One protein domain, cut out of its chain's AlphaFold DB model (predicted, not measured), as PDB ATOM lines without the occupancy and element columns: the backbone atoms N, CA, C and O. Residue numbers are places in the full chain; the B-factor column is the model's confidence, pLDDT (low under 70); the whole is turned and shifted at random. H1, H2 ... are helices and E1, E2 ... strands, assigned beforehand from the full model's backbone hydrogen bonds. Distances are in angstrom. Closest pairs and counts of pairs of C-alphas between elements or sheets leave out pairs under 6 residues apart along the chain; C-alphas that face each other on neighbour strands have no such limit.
ATOM      1  N   ALA A  97      39.757  -1.240   5.792       52.16
ATOM      2  CA  ALA A  97      39.106  -0.216   6.607       52.16
ATOM      3  C   ALA A  97      40.006   0.255   7.742       52.16
ATOM      4  O   ALA A  97      39.976   1.427   8.088       52.16
ATOM      5  N   ARG A  98      40.792  -0.632   8.359       51.91
ATOM      6  CA  ARG A  98      41.703  -0.297   9.459       51.91
ATOM      7  C   ARG A  98      42.986   0.365   8.986       51.91
ATOM      8  O   ARG A  98      43.378   1.340   9.610       51.91
ATOM      9  N   ILE A  99      43.590  -0.075   7.883       55.16
ATOM     10  CA  ILE A  99      44.724   0.636   7.261       55.16
ATOM     11  C   ILE A  99      44.293   2.053   6.852       55.16
ATOM     12  O   ILE A  99      45.005   3.016   7.113       55.16
ATOM     13  N   VAL A 100      43.085   2.191   6.297       51.75
ATOM     14  CA  VAL A 100      42.507   3.477   5.881       51.75
ATOM     15  C   VAL A 100      42.010   4.316   7.074       51.75
ATOM     16  O   VAL A 100      42.160   5.530   7.059       51.75
ATOM     17  N   SER A 101      41.452   3.713   8.132       49.28
ATOM     18  CA  SER A 101      40.925   4.436   9.312       49.28
ATOM     19  C   SER A 101      41.961   4.740  10.391       49.28
ATOM     20  O   SER A 101      41.724   5.627  11.211       49.28
ATOM     21  N   LEU A 102      43.114   4.061  10.391       50.19
ATOM     22  CA  LEU A 102      44.284   4.482  11.168       50.19
ATOM     23  C   LEU A 102      44.841   5.824  10.662       50.19
ATOM     24  O   LEU A 102      45.502   6.526  11.423       50.19
ATOM     25  N   GLU A 103      44.498   6.235   9.437       50.53
ATOM     26  CA  GLU A 103      44.788   7.563   8.891       50.53
ATOM     27  C   GLU A 103      43.500   8.402   8.821       50.53
ATOM     28  O   GLU A 103      42.849   8.539   7.785       50.53
ATOM     29  N   ALA A 104      43.097   8.947   9.972       34.69
ATOM     30  CA  ALA A 104      41.892   9.755  10.146       34.69
ATOM     31  C   ALA A 104      41.856  10.982   9.203       34.69
ATOM     32  O   ALA A 104      42.341  12.058   9.545       34.69
ATOM     33  N   GLY A 105      41.265  10.827   8.015       50.84
ATOM     34  CA  GLY A 105      40.998  11.924   7.077       50.84
ATOM     35  C   GLY A 105      41.080  11.579   5.590       50.84
ATOM     36  O   GLY A 105      40.736  12.429   4.768       50.84
ATOM     37  N   ALA A 106      41.513  10.370   5.219       54.00
ATOM     38  CA  ALA A 106      41.709  10.030   3.817       54.00
ATOM     39  C   ALA A 106      40.401   9.648   3.098       54.00
ATOM     40  O   ALA A 106      39.806   8.603   3.369       54.00
ATOM     41  N   ALA A 107      39.954  10.468   2.142       56.56
ATOM     42  CA  ALA A 107      38.900  10.057   1.217       56.56
ATOM     43  C   ALA A 107      39.481   9.010   0.258       56.56
ATOM     44  O   ALA A 107      40.402   9.306  -0.508       56.56
ATOM     45  N   SER A 108      38.952   7.788   0.312       67.25
ATOM     46  CA  SER A 108      39.324   6.709  -0.600       67.25
ATOM     47  C   SER A 108      38.141   6.322  -1.482       67.25
ATOM     48  O   SER A 108      37.037   6.043  -1.005       67.25
ATOM     49  N   TYR A 109      38.381   6.330  -2.789       76.38
ATOM     50  CA  TYR A 109      37.416   5.927  -3.804       76.38
ATOM     51  C   TYR A 109      37.923   4.652  -4.463       76.38
ATOM     52  O   TYR A 109      39.076   4.591  -4.896       76.38
ATOM     53  N   ARG A 110      37.071   3.632  -4.544       81.25
ATOM     54  CA  ARG A 110      37.365   2.380  -5.241       81.25
ATOM     55  C   ARG A 110      36.370   2.191  -6.374       81.25
ATOM     56  O   ARG A 110      35.165   2.116  -6.151       81.25
ATOM     57  N   CYS A 111      36.896   2.054  -7.582       77.00
ATOM     58  CA  CYS A 111      36.157   1.617  -8.757       77.00
ATOM     59  C   CYS A 111      36.555   0.165  -9.038       77.00
ATOM     60  O   CYS A 111      37.707  -0.098  -9.377       77.00
ATOM     61  N   ASP A 112      35.626  -0.771  -8.906       79.31
ATOM     62  CA  ASP A 112      35.782  -2.149  -9.367       79.31
ATOM     63  C   ASP A 112      34.962  -2.305 -10.647       79.31
ATOM     64  O   ASP A 112      33.737  -2.473 -10.626       79.31
ATOM     65  N   PHE A 113      35.639  -2.184 -11.788       78.25
ATOM     66  CA  PHE A 113      34.963  -2.233 -13.074       78.25
ATOM     67  C   PHE A 113      34.458  -3.641 -13.362       78.25
ATOM     68  O   PHE A 113      33.349  -3.766 -13.872       78.25
ATOM     69  N   MET A 114      35.196  -4.681 -12.977       75.00
ATOM     70  CA  MET A 114      34.827  -6.078 -13.231       75.00
ATOM     71  C   MET A 114      33.447  -6.422 -12.681       75.00
ATOM     72  O   MET A 114      32.657  -7.091 -13.344       75.00
ATOM     73  N   ASN A 115      33.144  -5.908 -11.493       76.44
ATOM     74  CA  ASN A 115      31.890  -6.175 -10.805       76.44
ATOM     75  C   ASN A 115      30.863  -5.034 -10.934       76.44
ATOM     76  O   ASN A 115      29.771  -5.113 -10.377       76.44
ATOM     77  N   GLY A 116      31.196  -3.964 -11.664       67.69
ATOM     78  CA  GLY A 116      30.321  -2.802 -11.827       67.69
ATOM     79  C   GLY A 116      30.127  -1.983 -10.545       67.69
ATOM     80  O   GLY A 116      29.128  -1.272 -10.426       67.69
ATOM     81  N   PHE A 117      31.056  -2.072  -9.589       70.12
ATOM     82  CA  PHE A 117      30.949  -1.407  -8.293       70.12
ATOM     83  C   PHE A 117      31.772  -0.124  -8.236       70.12
ATOM     84  O   PHE A 117      32.914  -0.055  -8.688       70.12
ATOM     85  N   TYR A 118      31.192   0.888  -7.602       63.50
ATOM     86  CA  TYR A 118      31.904   2.063  -7.134       63.50
ATOM     87  C   TYR A 118      31.576   2.259  -5.660       63.50
ATOM     88  O   TYR A 118      30.407   2.284  -5.272       63.50
ATOM     89  N   SER A 119      32.599   2.387  -4.829       67.88
ATOM     90  CA  SER A 119      32.423   2.721  -3.426       67.88
ATOM     91  C   SER A 119      33.275   3.927  -3.068       67.88
ATOM     92  O   SER A 119      34.481   3.978  -3.316       67.88
ATOM     93  N   ILE A 120      32.621   4.909  -2.456       64.06
ATOM     94  CA  ILE A 120      33.297   5.839  -1.563       64.06
ATOM     95  C   ILE A 120      33.384   5.085  -0.242       64.06
ATOM     96  O   ILE A 120      32.377   4.541   0.217       64.06
ATOM     97  N   TRP A 121      34.557   4.989   0.373       60.06
ATOM     98  CA  TRP A 121      34.657   4.355   1.688       60.06
ATOM     99  C   TRP A 121      33.745   5.095   2.688       60.06
ATOM    100  O   TRP A 121      34.015   6.235   3.055       60.06
ATOM    101  N   GLY A 122      32.618   4.469   3.061       49.47
ATOM    102  CA  GLY A 122      31.547   5.058   3.886       49.47
ATOM    103  C   GLY A 122      30.208   5.339   3.177       49.47
ATOM    104  O   GLY A 122      29.220   5.591   3.862       49.47
ATOM    105  N   ALA A 123      30.126   5.258   1.842       52.41
ATOM    106  CA  ALA A 123      28.875   5.360   1.081       52.41
ATOM    107  C   ALA A 123      28.958   4.606  -0.263       52.41
ATOM    108  O   ALA A 123      29.826   4.873  -1.096       52.41
ATOM    109  N   MET A 124      28.026   3.683  -0.507       44.25
ATOM    110  CA  MET A 124      27.864   3.062  -1.827       44.25
ATOM    111  C   MET A 124      27.078   4.003  -2.747       44.25
ATOM    112  O   MET A 124      26.001   4.469  -2.375       44.25
ATOM    113  N   CYS A 125      27.575   4.249  -3.957       53.47
ATOM    114  CA  CYS A 125      26.793   4.864  -5.032       53.47
ATOM    115  C   CYS A 125      26.919   4.036  -6.317       53.47
ATOM    116  O   CYS A 125      27.793   3.179  -6.442       53.47
ATOM    117  N   SER A 126      25.998   4.221  -7.264       52.75
ATOM    118  CA  SER A 126      26.030   3.454  -8.511       52.75
ATOM    119  C   SER A 126      27.166   3.942  -9.420       52.75
ATOM    120  O   SER A 126      27.401   5.143  -9.549       52.75
ATOM    121  N   LEU A 127      27.855   3.013 -10.099       55.22
ATOM    122  CA  LEU A 127      29.011   3.308 -10.962       55.22
ATOM    123  C   LEU A 127      28.719   4.386 -12.023       55.22
ATOM    124  O   LEU A 127      29.585   5.206 -12.318       55.22
ATOM    125  N   GLN A 128      27.491   4.433 -12.553       58.44
ATOM    126  CA  GLN A 128      27.062   5.437 -13.540       58.44
ATOM    127  C   GLN A 128      27.106   6.880 -13.020       58.44
ATOM    128  O   GLN A 128      27.274   7.799 -13.815       58.44
ATOM    129  N   GLN A 129      26.949   7.101 -11.712       59.88
ATOM    130  CA  GLN A 129      27.030   8.446 -11.129       59.88
ATOM    131  C   GLN A 129      28.476   8.902 -10.933       59.88
ATOM    132  O   GLN A 129      28.746  10.099 -10.903       59.88
ATOM    133  N   ALA A 130      29.398   7.950 -10.795       64.44
ATOM    134  CA  ALA A 130      30.782   8.216 -10.439       64.44
ATOM    135  C   ALA A 130      31.759   8.157 -11.621       64.44
ATOM    136  O   ALA A 130      32.899   8.604 -11.505       64.44
ATOM    137  N   VAL A 131      31.336   7.595 -12.752       71.06
ATOM    138  CA  VAL A 131      32.164   7.452 -13.946       71.06
ATOM    139  C   VAL A 131      31.409   8.017 -15.138       71.06
ATOM    140  O   VAL A 131      30.381   7.479 -15.540       71.06
ATOM    141  N   SER A 132      31.941   9.085 -15.736       75.25
ATOM    142  CA  SER A 132      31.446   9.587 -17.018       75.25
ATOM    143  C   SER A 132      32.383   9.127 -18.131       75.25
ATOM    144  O   SER A 132      33.537   9.563 -18.201       75.25
ATOM    145  N   GLN A 133      31.890   8.261 -19.011       71.50
ATOM    146  CA  GLN A 133      32.591   7.838 -20.221       71.50
ATOM    147  C   GLN A 133      31.752   8.228 -21.440       71.50
ATOM    148  O   GLN A 133      30.524   8.166 -21.392       71.50
ATOM    149  N   GLY A 134      32.394   8.568 -22.562       66.38
ATOM    150  CA  GLY A 134      31.725   8.816 -23.853       66.38
ATOM    151  C   GLY A 134      31.057   7.582 -24.497       66.38
ATOM    152  O   GLY A 134      30.884   7.555 -25.712       66.38
ATOM    153  N   GLY A 135      30.732   6.559 -23.700       67.12
ATOM    154  CA  GLY A 135      30.218   5.238 -24.068       67.12
ATOM    155  C   GLY A 135      30.863   4.157 -23.192       67.12
ATOM    156  O   GLY A 135      32.084   4.114 -23.127       67.12
ATOM    157  N   ASP A 136      30.071   3.304 -22.527       69.56
ATOM    158  CA  ASP A 136      30.588   2.196 -21.699       69.56
ATOM    159  C   ASP A 136      31.214   1.133 -22.610       69.56
ATOM    160  O   ASP A 136      30.514   0.388 -23.303       69.56
ATOM    161  N   GLN A 137      32.542   1.132 -22.690       77.75
ATOM    162  CA  GLN A 137      33.293   0.193 -23.511       77.75
ATOM    163  C   GLN A 137      34.043  -0.751 -22.598       77.75
ATOM    164  O   GLN A 137      34.998  -0.366 -21.921       77.75
ATOM    165  N   ARG A 138      33.592  -2.002 -22.610       81.06
ATOM    166  CA  ARG A 138      34.198  -3.091 -21.861       81.06
ATOM    167  C   ARG A 138      34.630  -4.192 -22.796       81.06
ATOM    168  O   ARG A 138      33.993  -4.424 -23.824       81.06
ATOM    169  N   ASP A 139      35.708  -4.877 -22.445       77.38
ATOM    170  CA  ASP A 139      36.028  -6.119 -23.140       77.38
ATOM    171  C   ASP A 139      35.149  -7.281 -22.668       77.38
ATOM    172  O   ASP A 139      34.311  -7.148 -21.778       77.38
ATOM    173  N   SER A 140      35.350  -8.452 -23.275       74.44
ATOM    174  CA  SER A 140      34.611  -9.673 -22.942       74.44
ATOM    175  C   SER A 140      34.816 -10.158 -21.505       74.44
ATOM    176  O   SER A 140      34.070 -11.019 -21.053       74.44
ATOM    177  N   SER A 141      35.813  -9.634 -20.786       75.81
ATOM    178  CA  SER A 141      36.034  -9.911 -19.367       75.81
ATOM    179  C   SER A 141      35.359  -8.878 -18.459       75.81
ATOM    180  O   SER A 141      35.388  -9.054 -17.251       75.81
ATOM    181  N   GLY A 142      34.756  -7.817 -19.006       80.69
ATOM    182  CA  GLY A 142      34.109  -6.749 -18.239       80.69
ATOM    183  C   GLY A 142      35.029  -5.583 -17.862       80.69
ATOM    184  O   GLY A 142      34.574  -4.651 -17.195       80.69
ATOM    185  N   ARG A 143      36.295  -5.588 -18.305       83.88
ATOM    186  CA  ARG A 143      37.278  -4.535 -17.991       83.88
ATOM    187  C   ARG A 143      36.934  -3.242 -18.701       83.88
ATOM    188  O   ARG A 143      36.597  -3.281 -19.880       83.88
ATOM    189  N   LEU A 144      37.092  -2.112 -18.018       85.62
ATOM    190  CA  LEU A 144      36.921  -0.794 -18.621       85.62
ATOM    191  C   LEU A 144      38.022  -0.554 -19.660       85.62
ATOM    192  O   LEU A 144      39.208  -0.664 -19.351       85.62
ATOM    193  N   LEU A 145      37.637  -0.179 -20.876       83.38
ATOM    194  CA  LEU A 145      38.568   0.144 -21.950       83.38
ATOM    195  C   LEU A 145      38.737   1.658 -22.067       83.38
ATOM    196  O   LEU A 145      37.809   2.379 -22.435       83.38
ATOM    197  N   VAL A 146      39.952   2.136 -21.800       82.38
ATOM    198  CA  VAL A 146      40.370   3.509 -22.103       82.38
ATOM    199  C   VAL A 146      41.220   3.474 -23.360       82.38
ATOM    200  O   VAL A 146      42.225   2.765 -23.446       82.38
ATOM    201  N   GLN A 147      40.793   4.225 -24.368       76.75
ATOM    202  CA  GLN A 147      41.335   4.075 -25.708       76.75
ATOM    203  C   GLN A 147      41.322   5.389 -26.460       76.75
ATOM    204  O   GLN A 147      40.383   6.178 -26.362       76.75
ATOM    205  N   ARG A 148      42.358   5.626 -27.257       73.38
ATOM    206  CA  ARG A 148      42.423   6.835 -28.073       73.38
ATOM    207  C   ARG A 148      41.472   6.780 -29.255       73.38
ATOM    208  O   ARG A 148      41.030   5.713 -29.698       73.38
ATOM    209  N   TYR A 333      37.836   7.240 -26.175       76.00
ATOM    210  CA  TYR A 333      37.147   6.845 -24.959       76.00
ATOM    211  C   TYR A 333      37.951   7.358 -23.774       76.00
ATOM    212  O   TYR A 333      38.714   6.625 -23.145       76.00
ATOM    213  N   ALA A 334      37.802   8.653 -23.511       79.31
ATOM    214  CA  ALA A 334      38.223   9.231 -22.250       79.31
ATOM    215  C   ALA A 334      37.226   8.800 -21.164       79.31
ATOM    216  O   ALA A 334      36.012   8.816 -21.382       79.31
ATOM    217  N   THR A 335      37.750   8.397 -20.010       85.38
ATOM    218  CA  THR A 335      36.940   8.084 -18.831       85.38
ATOM    219  C   THR A 335      37.286   9.081 -17.747       85.38
ATOM    220  O   THR A 335      38.454   9.189 -17.390       85.38
ATOM    221  N   THR A 336      36.293   9.787 -17.216       88.81
ATOM    222  CA  THR A 336      36.479  10.681 -16.070       88.81
ATOM    223  C   THR A 336      35.915  10.032 -14.817       88.81
ATOM    224  O   THR A 336      34.742   9.658 -14.781       88.81
ATOM    225  N   LEU A 337      36.759   9.893 -13.794       87.19
ATOM    226  CA  LEU A 337      36.359   9.521 -12.443       87.19
ATOM    227  C   LEU A 337      35.879  10.778 -11.716       87.19
ATOM    228  O   LEU A 337      36.630  11.745 -11.595       87.19
ATOM    229  N   ALA A 338      34.645  10.772 -11.225       86.19
ATOM    230  CA  ALA A 338      34.097  11.852 -10.421       86.19
ATOM    231  C   ALA A 338      34.760  11.837  -9.038       86.19
ATOM    232  O   ALA A 338      34.396  11.063  -8.153       86.19
ATOM    233  N   VAL A 339      35.770  12.684  -8.873       85.62
ATOM    234  CA  VAL A 339      36.472  12.914  -7.610       85.62
ATOM    235  C   VAL A 339      36.459  14.418  -7.313       85.62
ATOM    236  O   VAL A 339      36.511  15.217  -8.254       85.62
ATOM    237  N   PRO A 340      36.345  14.834  -6.039       87.31
ATOM    238  CA  PRO A 340      36.333  16.247  -5.683       87.31
ATOM    239  C   PRO A 340      37.615  16.989  -6.071       87.31
ATOM    240  O   PRO A 340      38.599  16.421  -6.543       87.31
ATOM    241  N   LYS A 341      37.615  18.300  -5.829       90.31
ATOM    242  CA  LYS A 341      38.836  19.098  -5.883       90.31
ATOM    243  C   LYS A 341      39.830  18.589  -4.834       90.31
ATOM    244  O   LYS A 341      39.494  18.538  -3.653       90.31
ATOM    245  N   GLY A 342      41.059  18.295  -5.247       89.88
ATOM    246  CA  GLY A 342      42.095  17.798  -4.344       89.88
ATOM    247  C   GLY A 342      43.311  17.226  -5.064       89.88
ATOM    248  O   GLY A 342      43.386  17.238  -6.292       89.88
ATOM    249  N   SER A 343      44.257  16.717  -4.282       90.12
ATOM    250  CA  SER A 343      45.430  15.997  -4.773       90.12
ATOM    251  C   SER A 343      45.349  14.543  -4.316       90.12
ATOM    252  O   SER A 343      45.102  14.276  -3.139       90.12
ATOM    253  N   TYR A 344      45.564  13.622  -5.250       89.81
ATOM    254  CA  TYR A 344      45.300  12.198  -5.095       89.81
ATOM    255  C   TYR A 344      46.449  11.325  -5.602       89.81
ATOM    256  O   TYR A 344      47.056  11.648  -6.626       89.81
ATOM    257  N   SER A 345      46.686  10.197  -4.935       90.19
ATOM    258  CA  SER A 345      47.394   9.046  -5.506       90.19
ATOM    259  C   SER A 345      46.368   8.127  -6.146       90.19
ATOM    260  O   SER A 345      45.456   7.646  -5.471       90.19
ATOM    261  N   VAL A 346      46.500   7.880  -7.445       90.12
ATOM    262  CA  VAL A 346      45.571   7.038  -8.194       90.12
ATOM    263  C   VAL A 346      46.274   5.808  -8.725       90.12
ATOM    264  O   VAL A 346      47.175   5.922  -9.546       90.12
ATOM    265  N   ASN A 347      45.831   4.634  -8.298       90.31
ATOM    266  CA  ASN A 347      46.229   3.363  -8.872       90.31
ATOM    267  C   ASN A 347      45.231   2.945  -9.948       90.31
ATOM    268  O   ASN A 347      44.040   2.825  -9.670       90.31
ATOM    269  N   LEU A 348      45.719   2.690 -11.156       90.31
ATOM    270  CA  LEU A 348      44.969   2.021 -12.213       90.31
ATOM    271  C   LEU A 348      45.515   0.613 -12.353       90.31
ATOM    272  O   LEU A 348      46.638   0.448 -12.822       90.31
ATOM    273  N   GLN A 349      44.739  -0.387 -11.963       89.12
ATOM    274  CA  GLN A 349      45.159  -1.778 -12.003       89.12
ATOM    275  C   GLN A 349      44.567  -2.485 -13.227       89.12
ATOM    276  O   GLN A 349      43.385  -2.360 -13.559       89.12
ATOM    277  N   SER A 350      45.437  -3.204 -13.932       86.75
ATOM    278  CA  SER A 350      45.111  -4.043 -15.082       86.75
ATOM    279  C   SER A 350      45.535  -5.486 -14.817       86.75
ATOM    280  O   SER A 350      46.245  -5.777 -13.850       86.75
ATOM    281  N   ARG A 351      45.192  -6.384 -15.747       78.94
ATOM    282  CA  ARG A 351      45.633  -7.783 -15.697       78.94
ATOM    283  C   ARG A 351      47.151  -7.923 -15.591       78.94
ATOM    284  O   ARG A 351      47.621  -8.848 -14.949       78.94
ATOM    285  N   GLY A 352      47.900  -7.045 -16.261       76.25
ATOM    286  CA  GLY A 352      49.361  -7.119 -16.342       76.25
ATOM    287  C   GLY A 352      50.094  -6.368 -15.233       76.25
ATOM    288  O   GLY A 352      51.315  -6.279 -15.302       76.25
ATOM    289  N   GLY A 353      49.374  -5.806 -14.260       84.12
ATOM    290  CA  GLY A 353      49.924  -4.880 -13.273       84.12
ATOM    291  C   GLY A 353      49.174  -3.563 -13.222       84.12
ATOM    292  O   GLY A 353      48.367  -3.240 -14.103       84.12
ATOM    293  N   GLY A 354      49.429  -2.816 -12.161       84.38
ATOM    294  CA  GLY A 354      48.929  -1.468 -11.988       84.38
ATOM    295  C   GLY A 354      49.933  -0.387 -12.357       84.38
ATOM    296  O   GLY A 354      51.102  -0.643 -12.629       84.38
ATOM    297  N   VAL A 355      49.454   0.852 -12.357       86.25
ATOM    298  CA  VAL A 355      50.273   2.065 -12.429       86.25
ATOM    299  C   VAL A 355      49.727   3.050 -11.410       86.25
ATOM    300  O   VAL A 355      48.523   3.318 -11.417       86.25
ATOM    301  N   TRP A 356      50.593   3.612 -10.563       88.44
ATOM    302  CA  TRP A 356      50.217   4.778  -9.764       88.44
ATOM    303  C   TRP A 356      50.506   6.083 -10.486       88.44
ATOM    304  O   TRP A 356      51.492   6.221 -11.212       88.44
ATOM    305  N   GLN A 357      49.628   7.051 -10.261       89.25
ATOM    306  CA  GLN A 357      49.737   8.401 -10.775       89.25
ATOM    307  C   GLN A 357      49.403   9.398  -9.679       89.25
ATOM    308  O   GLN A 357      48.423   9.253  -8.953       89.25
ATOM    309  N   GLN A 358      50.209  10.449  -9.609       90.75
ATOM    310  CA  GLN A 358      49.951  11.595  -8.754       90.75
ATOM    311  C   GLN A 358      49.090  12.581  -9.537       90.75
ATOM    312  O   GLN A 358      49.504  13.115 -10.566       90.75
ATOM    313  N   VAL A 359      47.866  12.797  -9.070       91.38
ATOM    314  CA  VAL A 359      46.835  13.563  -9.771       91.38
ATOM    315  C   VAL A 359      46.431  14.765  -8.932       91.38
ATOM    316  O   VAL A 359      46.278  14.654  -7.722       91.38
ATOM    317  N   THR A 360      46.223  15.920  -9.563       93.31
ATOM    318  CA  THR A 360      45.562  17.070  -8.930       93.31
ATOM    319  C   THR A 360      44.337  17.457  -9.742       93.31
ATOM    320  O   THR A 360      44.428  17.655 -10.952       93.31
ATOM    321  N   VAL A 361      43.198  17.567  -9.065       92.50
ATOM    322  CA  VAL A 361      41.901  17.944  -9.629       92.50
ATOM    323  C   VAL A 361      41.591  19.366  -9.161       92.50
ATOM    324  O   VAL A 361      41.284  19.561  -7.985       92.50
ATOM    325  N   PRO A 362      41.723  20.387 -10.025       90.94
ATOM    326  CA  PRO A 362      41.725  21.787  -9.594       90.94
ATOM    327  C   PRO A 362      40.334  22.364  -9.288       90.94
ATOM    328  O   PRO A 362      40.218  23.266  -8.455       90.94
ATOM    329  N   ASP A 363      39.288  21.860  -9.941       90.56
ATOM    330  CA  ASP A 363      37.944  22.455  -9.975       90.56
ATOM    331  C   ASP A 363      36.814  21.475  -9.608       90.56
ATOM    332  O   ASP A 363      35.646  21.852  -9.601       90.56
ATOM    333  N   GLY A 364      37.152  20.227  -9.268       84.94
ATOM    334  CA  GLY A 364      36.171  19.186  -8.962       84.94
ATOM    335  C   GLY A 364      35.444  18.628 -10.188       84.94
ATOM    336  O   GLY A 364      34.465  17.907 -10.019       84.94
ATOM    337  N   SER A 365      35.926  18.899 -11.409       88.19
ATOM    338  CA  SER A 365      35.426  18.277 -12.650       88.19
ATOM    339  C   SER A 365      35.694  16.766 -12.743       88.19
ATOM    340  O   SER A 365      35.287  16.116 -13.708       88.19
ATOM    341  N   GLY A 366      36.343  16.193 -11.728       88.25
ATOM    342  CA  GLY A 366      36.833  14.827 -11.714       88.25
ATOM    343  C   GLY A 366      38.225  14.707 -12.323       88.25
ATOM    344  O   GLY A 366      38.885  15.684 -12.667       88.25
ATOM    345  N   TRP A 367      38.692  13.473 -12.438       91.19
ATOM    346  CA  TRP A 367      39.961  13.152 -13.066       91.19
ATOM    347  C   TRP A 367      39.741  12.286 -14.298       91.19
ATOM    348  O   TRP A 367      39.206  11.182 -14.206       91.19
ATOM    349  N   THR A 368      40.176  12.776 -15.455       90.06
ATOM    350  CA  THR A 368      40.178  11.995 -16.690       90.06
ATOM    351  C   THR A 368      41.373  11.055 -16.714       90.06
ATOM    352  O   THR A 368      42.519  11.502 -16.749       90.06
ATOM    353  N   ILE A 369      41.092   9.752 -16.748       88.81
ATOM    354  CA  ILE A 369      42.092   8.708 -16.941       88.81
ATOM    355  C   ILE A 369      42.862   9.018 -18.230       88.81
ATOM    356  O   ILE A 369      42.236   9.099 -19.297       88.81
ATOM    357  N   PRO A 370      44.198   9.184 -18.163       85.44
ATOM    358  CA  PRO A 370      44.995   9.453 -19.341       85.44
ATOM    359  C   PRO A 370      44.811   8.343 -20.361       85.44
ATOM    360  O   PRO A 370      45.027   7.160 -20.092       85.44
ATOM    361  N   VAL A 371      44.412   8.746 -21.557       78.19
ATOM    362  CA  VAL A 371      44.362   7.836 -22.685       78.19
ATOM    363  C   VAL A 371      45.803   7.469 -23.046       78.19
ATOM    364  O   VAL A 371      46.618   8.379 -23.225       78.19
ATOM    365  N   PRO A 372      46.149   6.174 -23.150       71.44
ATOM    366  CA  PRO A 372      47.517   5.798 -23.456       71.44
ATOM    367  C   PRO A 372      47.917   6.350 -24.830       71.44
ATOM    368  O   PRO A 372      47.128   6.339 -25.779       71.44
ATOM    369  N   ALA A 373      49.160   6.827 -24.939       62.12
ATOM    370  CA  ALA A 373      49.708   7.311 -26.208       62.12
ATOM    371  C   ALA A 373      49.700   6.210 -27.283       62.12
ATOM    372  O   ALA A 373      49.565   6.501 -28.472       62.12
ATOM    373  N   VAL A 374      49.792   4.952 -26.842       58.06
ATOM    374  CA  VAL A 374      49.834   3.747 -27.661       58.06
ATOM    375  C   VAL A 374      48.828   2.717 -27.141       58.06
ATOM    376  O   VAL A 374      48.819   2.392 -25.956       58.06
ATOM    377  N   GLY A 375      48.009   2.173 -28.039       67.06
ATOM    378  CA  GLY A 375      47.130   1.038 -27.787       67.06
ATOM    379  C   GLY A 375      45.890   1.344 -26.950       67.06
ATOM    380  O   GLY A 375      45.169   2.322 -27.169       67.06
ATOM    381  N   MET A 376      45.590   0.424 -26.037       73.06
ATOM    382  CA  MET A 376      44.392   0.415 -25.205       73.06
ATOM    383  C   MET A 376      44.776   0.031 -23.783       73.06
ATOM    384  O   MET A 376      45.546  -0.906 -23.580       73.06
ATOM    385  N   LEU A 377      44.200   0.728 -22.809       79.75
ATOM    386  CA  LEU A 377      44.332   0.392 -21.402       79.75
ATOM    387  C   LEU A 377      43.062  -0.344 -20.964       79.75
ATOM    388  O   LEU A 377      41.974   0.226 -21.008       79.75
ATOM    389  N   ALA A 378      43.204  -1.612 -20.576       83.44
ATOM    390  CA  ALA A 378      42.122  -2.410 -20.004       83.44
ATOM    391  C   ALA A 378      42.240  -2.388 -18.476       83.44
ATOM    392  O   ALA A 378      43.142  -3.007 -17.914       83.44
ATOM    393  N   ILE A 379      41.346  -1.654 -17.824       86.38
ATOM    394  CA  ILE A 379      41.381  -1.379 -16.389       86.38
ATOM    395  C   ILE A 379      40.404  -2.323 -15.691       86.38
ATOM    396  O   ILE A 379      39.208  -2.338 -15.989       86.38
ATOM    397  N   GLU A 380      40.921  -3.118 -14.762       86.31
ATOM    398  CA  GLU A 380      40.119  -3.979 -13.887       86.31
ATOM    399  C   GLU A 380      39.534  -3.150 -12.743       86.31
ATOM    400  O   GLU A 380      38.362  -3.283 -12.387       86.31
ATOM    401  N   ASN A 381      40.333  -2.222 -12.222       86.06
ATOM    402  CA  ASN A 381      39.996  -1.432 -11.055       86.06
ATOM    403  C   ASN A 381      40.823  -0.147 -10.966       86.06
ATOM    404  O   ASN A 381      41.952  -0.065 -11.447       86.06
ATOM    405  N   ALA A 382      40.241   0.860 -10.323       88.06
ATOM    406  CA  ALA A 382      40.918   2.097  -9.972       88.06
ATOM    407  C   ALA A 382      40.773   2.364  -8.473       88.06
ATOM    408  O   ALA A 382      39.692   2.186  -7.910       88.06
ATOM    409  N   ILE A 383      41.850   2.802  -7.831       87.00
ATOM    410  CA  ILE A 383      41.840   3.230  -6.433       87.00
ATOM    411  C   ILE A 383      42.377   4.647  -6.374       87.00
ATOM    412  O   ILE A 383      43.465   4.914  -6.866       87.00
ATOM    413  N   VAL A 384      41.615   5.549  -5.770       86.38
ATOM    414  CA  VAL A 384      41.973   6.955  -5.598       86.38
ATOM    415  C   VAL A 384      42.100   7.220  -4.106       86.38
ATOM    416  O   VAL A 384      41.133   7.040  -3.369       86.38
ATOM    417  N   LEU A 385      43.276   7.658  -3.670       85.56
ATOM    418  CA  LEU A 385      43.583   7.988  -2.282       85.56
ATOM    419  C   LEU A 385      43.859   9.489  -2.170       85.56
ATOM    420  O   LEU A 385      44.671  10.013  -2.928       85.56
ATOM    421  N   ALA A 386      43.188  10.175  -1.247       83.00
ATOM    422  CA  ALA A 386      43.521  11.536  -0.821       83.00
ATOM    423  C   ALA A 386      43.928  11.534   0.660       83.00
ATOM    424  O   ALA A 386      43.258  10.855   1.427       83.00
ATOM    425  N   PRO A 387      44.923  12.328   1.094       85.88
ATOM    426  CA  PRO A 387      45.830  13.101   0.247       85.88
ATOM    427  C   PRO A 387      46.738  12.187  -0.596       85.88
ATOM    428  O   PRO A 387      46.706  10.966  -0.457       85.88
ATOM    429  N   GLN A 388      47.545  12.783  -1.478       87.25
ATOM    430  CA  GLN A 388      48.627  12.071  -2.167       87.25
ATOM    431  C   GLN A 388      49.504  11.322  -1.161       87.25
ATOM    432  O   GLN A 388      49.938  11.896  -0.161       87.25
ATOM    433  N   ILE A 389      49.774  10.049  -1.442       85.62
ATOM    434  CA  ILE A 389      50.677   9.212  -0.654       85.62
ATOM    435  C   ILE A 389      51.996   9.011  -1.409       85.62
ATOM    436  O   ILE A 389      52.043   9.063  -2.636       85.62
ATOM    437  N   GLY A 390      53.090   8.808  -0.672       84.75
ATOM    438  CA  GLY A 390      54.405   8.544  -1.264       84.75
ATOM    439  C   GLY A 390      54.566   7.105  -1.767       84.75
ATOM    440  O   GLY A 390      53.885   6.193  -1.301       84.75
ATOM    441  N   VAL A 391      55.543   6.888  -2.652       85.44
ATOM    442  CA  VAL A 391      55.819   5.598  -3.321       85.44
ATOM    443  C   VAL A 391      55.975   4.391  -2.375       85.44
ATOM    444  O   VAL A 391      55.438   3.326  -2.700       85.44
ATOM    445  N   PRO A 392      56.639   4.497  -1.200       83.88
ATOM    446  CA  PRO A 392      56.697   3.376  -0.258       83.88
ATOM    447  C   PRO A 392      55.303   2.905   0.179       83.88
ATOM    448  O   PRO A 392      55.010   1.713   0.149       83.88
ATOM    449  N   ARG A 393      54.400   3.850   0.475       83.19
ATOM    450  CA  ARG A 393      53.014   3.551   0.862       83.19
ATOM    451  C   ARG A 393      52.196   3.016  -0.307       83.19
ATOM    452  O   ARG A 393      51.414   2.093  -0.121       83.19
ATOM    453  N   GLU A 394      52.386   3.558  -1.510       86.06
ATOM    454  CA  GLU A 394      51.751   3.032  -2.730       86.06
ATOM    455  C   GLU A 394      52.113   1.556  -2.940       86.06
ATOM    456  O   GLU A 394      51.253   0.733  -3.252       86.06
ATOM    457  N   THR A 395      53.378   1.209  -2.697       84.81
ATOM    458  CA  THR A 395      53.887  -0.162  -2.792       84.81
ATOM    459  C   THR A 395      53.288  -1.081  -1.727       84.81
ATOM    460  O   THR A 395      52.806  -2.162  -2.069       84.81
ATOM    461  N   GLU A 396      53.262  -0.662  -0.460       83.25
ATOM    462  CA  GLU A 396      52.623  -1.418   0.628       83.25
ATOM    463  C   GLU A 396      51.135  -1.652   0.349       83.25
ATOM    464  O   GLU A 396      50.638  -2.778   0.437       83.25
ATOM    465  N   PHE A 397      50.432  -0.605  -0.079       84.25
ATOM    466  CA  PHE A 397      49.019  -0.680  -0.416       84.25
ATOM    467  C   PHE A 397      48.768  -1.631  -1.595       84.25
ATOM    468  O   PHE A 397      47.891  -2.493  -1.526       84.25
ATOM    469  N   SER A 398      49.573  -1.544  -2.659       84.88
ATOM    470  CA  SER A 398      49.513  -2.479  -3.787       84.88
ATOM    471  C   SER A 398      49.860  -3.916  -3.398       84.88
ATOM    472  O   SER A 398      49.373  -4.839  -4.044       84.88
ATOM    473  N   ALA A 399      50.703  -4.146  -2.391       84.62
ATOM    474  CA  ALA A 399      50.996  -5.492  -1.900       84.62
ATOM    475  C   ALA A 399      49.795  -6.114  -1.167       84.62
ATOM    476  O   ALA A 399      49.537  -7.304  -1.336       84.62
ATOM    477  N   VAL A 400      49.040  -5.308  -0.414       82.50
ATOM    478  CA  VAL A 400      47.825  -5.753   0.290       82.50
ATOM    479  C   VAL A 400      46.662  -5.959  -0.679       82.50
ATOM    480  O   VAL A 400      46.027  -7.009  -0.663       82.50
ATOM    481  N   MET A 401      46.385  -4.973  -1.535       80.44
ATOM    482  CA  MET A 401      45.228  -5.015  -2.436       80.44
ATOM    483  C   MET A 401      45.412  -5.996  -3.589       80.44
ATOM    484  O   MET A 401      44.451  -6.635  -4.017       80.44
ATOM    485  N   TYR A 402      46.646  -6.125  -4.084       85.50
ATOM    486  CA  TYR A 402      46.988  -7.006  -5.196       85.50
ATOM    487  C   TYR A 402      48.137  -7.924  -4.784       85.50
ATOM    488  O   TYR A 402      49.275  -7.729  -5.231       85.50
TER     489      TYR A 402
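This is residues 97 to 148 and 333 to 402 of the 652 residues of an uncharacterized protein of Paraburkholderia sp. Msb3 (UniProt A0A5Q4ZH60). A twisted sheet of six strands makes a long wall, with H3 slantwise over one face; H2 and the small sheet E4, E6, E9 are on the side away from H3. A second small sheet, E5 and E10, extends from one end, where E10 runs on into E11 at a sharp turn, and H1 lies off near the start of E1. The printed part has 122 residues, with named elements in the order H1, E1 to E3, H2, E4 to E11, H3; the class is mixed, helices and strands. The large sheet runs E3, E2, E1, E11, E7, E8, and the three sheets are antiparallel. The whole is compact, with a radius of gyration of the C-alphas of 13.7 A and spans of 38 by 29 by 26 A.

H1, residues 97 to 101, begins at C-alpha 97 (39.106, -0.216, 6.607). E1 is residues 108 to 112, 13.0 A long, E2 117 to 120, E3 123 to 126, H2 127 to 130, E4 131 to 133 and E5 144 to 147. After the cut come E6, residues 335 to 337, then E7, 342 to 350, and E8, 353 to 361, each 24.5 A long. E9 is residues 367 to 369, E10 376 to 379 and E11 381 to 385, 13.4 A. H3, residues 391 to 401, 15.0 A, ends at C-alpha 401 (45.228, -5.015, -2.436).

E1, E2 and E3 form a meander, each strand the antiparallel neighbour of the one before, with N 112 and O 117 at 2.8 A and N 123 and O 120 at 2.9 A. E1 and E11 are antiparallel neighbours, with N 111 and O 382 within hydrogen-bond range at 2.8 A; E11 and E7 are antiparallel neighbours too, with N 347 and O 383 within hydrogen-bond range at 2.8 A. E7 and E8 are a hairpin, with N 346 and O 357 at 2.8 A; E8 bends by 52 degrees at residue 358. H2 is on this sheet over E2, and H3 is on the opposite face at a height over the sheet of 9.6 A. In the sheet E4, E6, E9, the antiparallel neighbours E4 and E6 have N 336 and O 132 within hydrogen-bond range at 2.9 A, and the antiparallel neighbours E6 and E9 have N 337 and O 367 within hydrogen-bond range at 2.8 A. E5 and E10 are antiparallel neighbours, with N 144 and O 379 at 2.9 A and N 379 and O 144 at 2.8 A, both within hydrogen-bond range. In H1 and H3 every O i to N i+4 pair is within hydrogen-bond range; H2 is too short for one. The closest C-alphas of H1 and E1, Val 100 and Ser 108, are 7.9 A apart.

The farthest C-alphas, of Leu 102 and Arg 148, are 39.4 A apart. Residues 149 to 332 are cut out, with 6.1 A between C-alphas 148 and 333. Of the links printed whole, none is long. The mean pLDDT of the printed part is 76.8; 32 residues are under 70, among them 97 to 108 and 118 to 130.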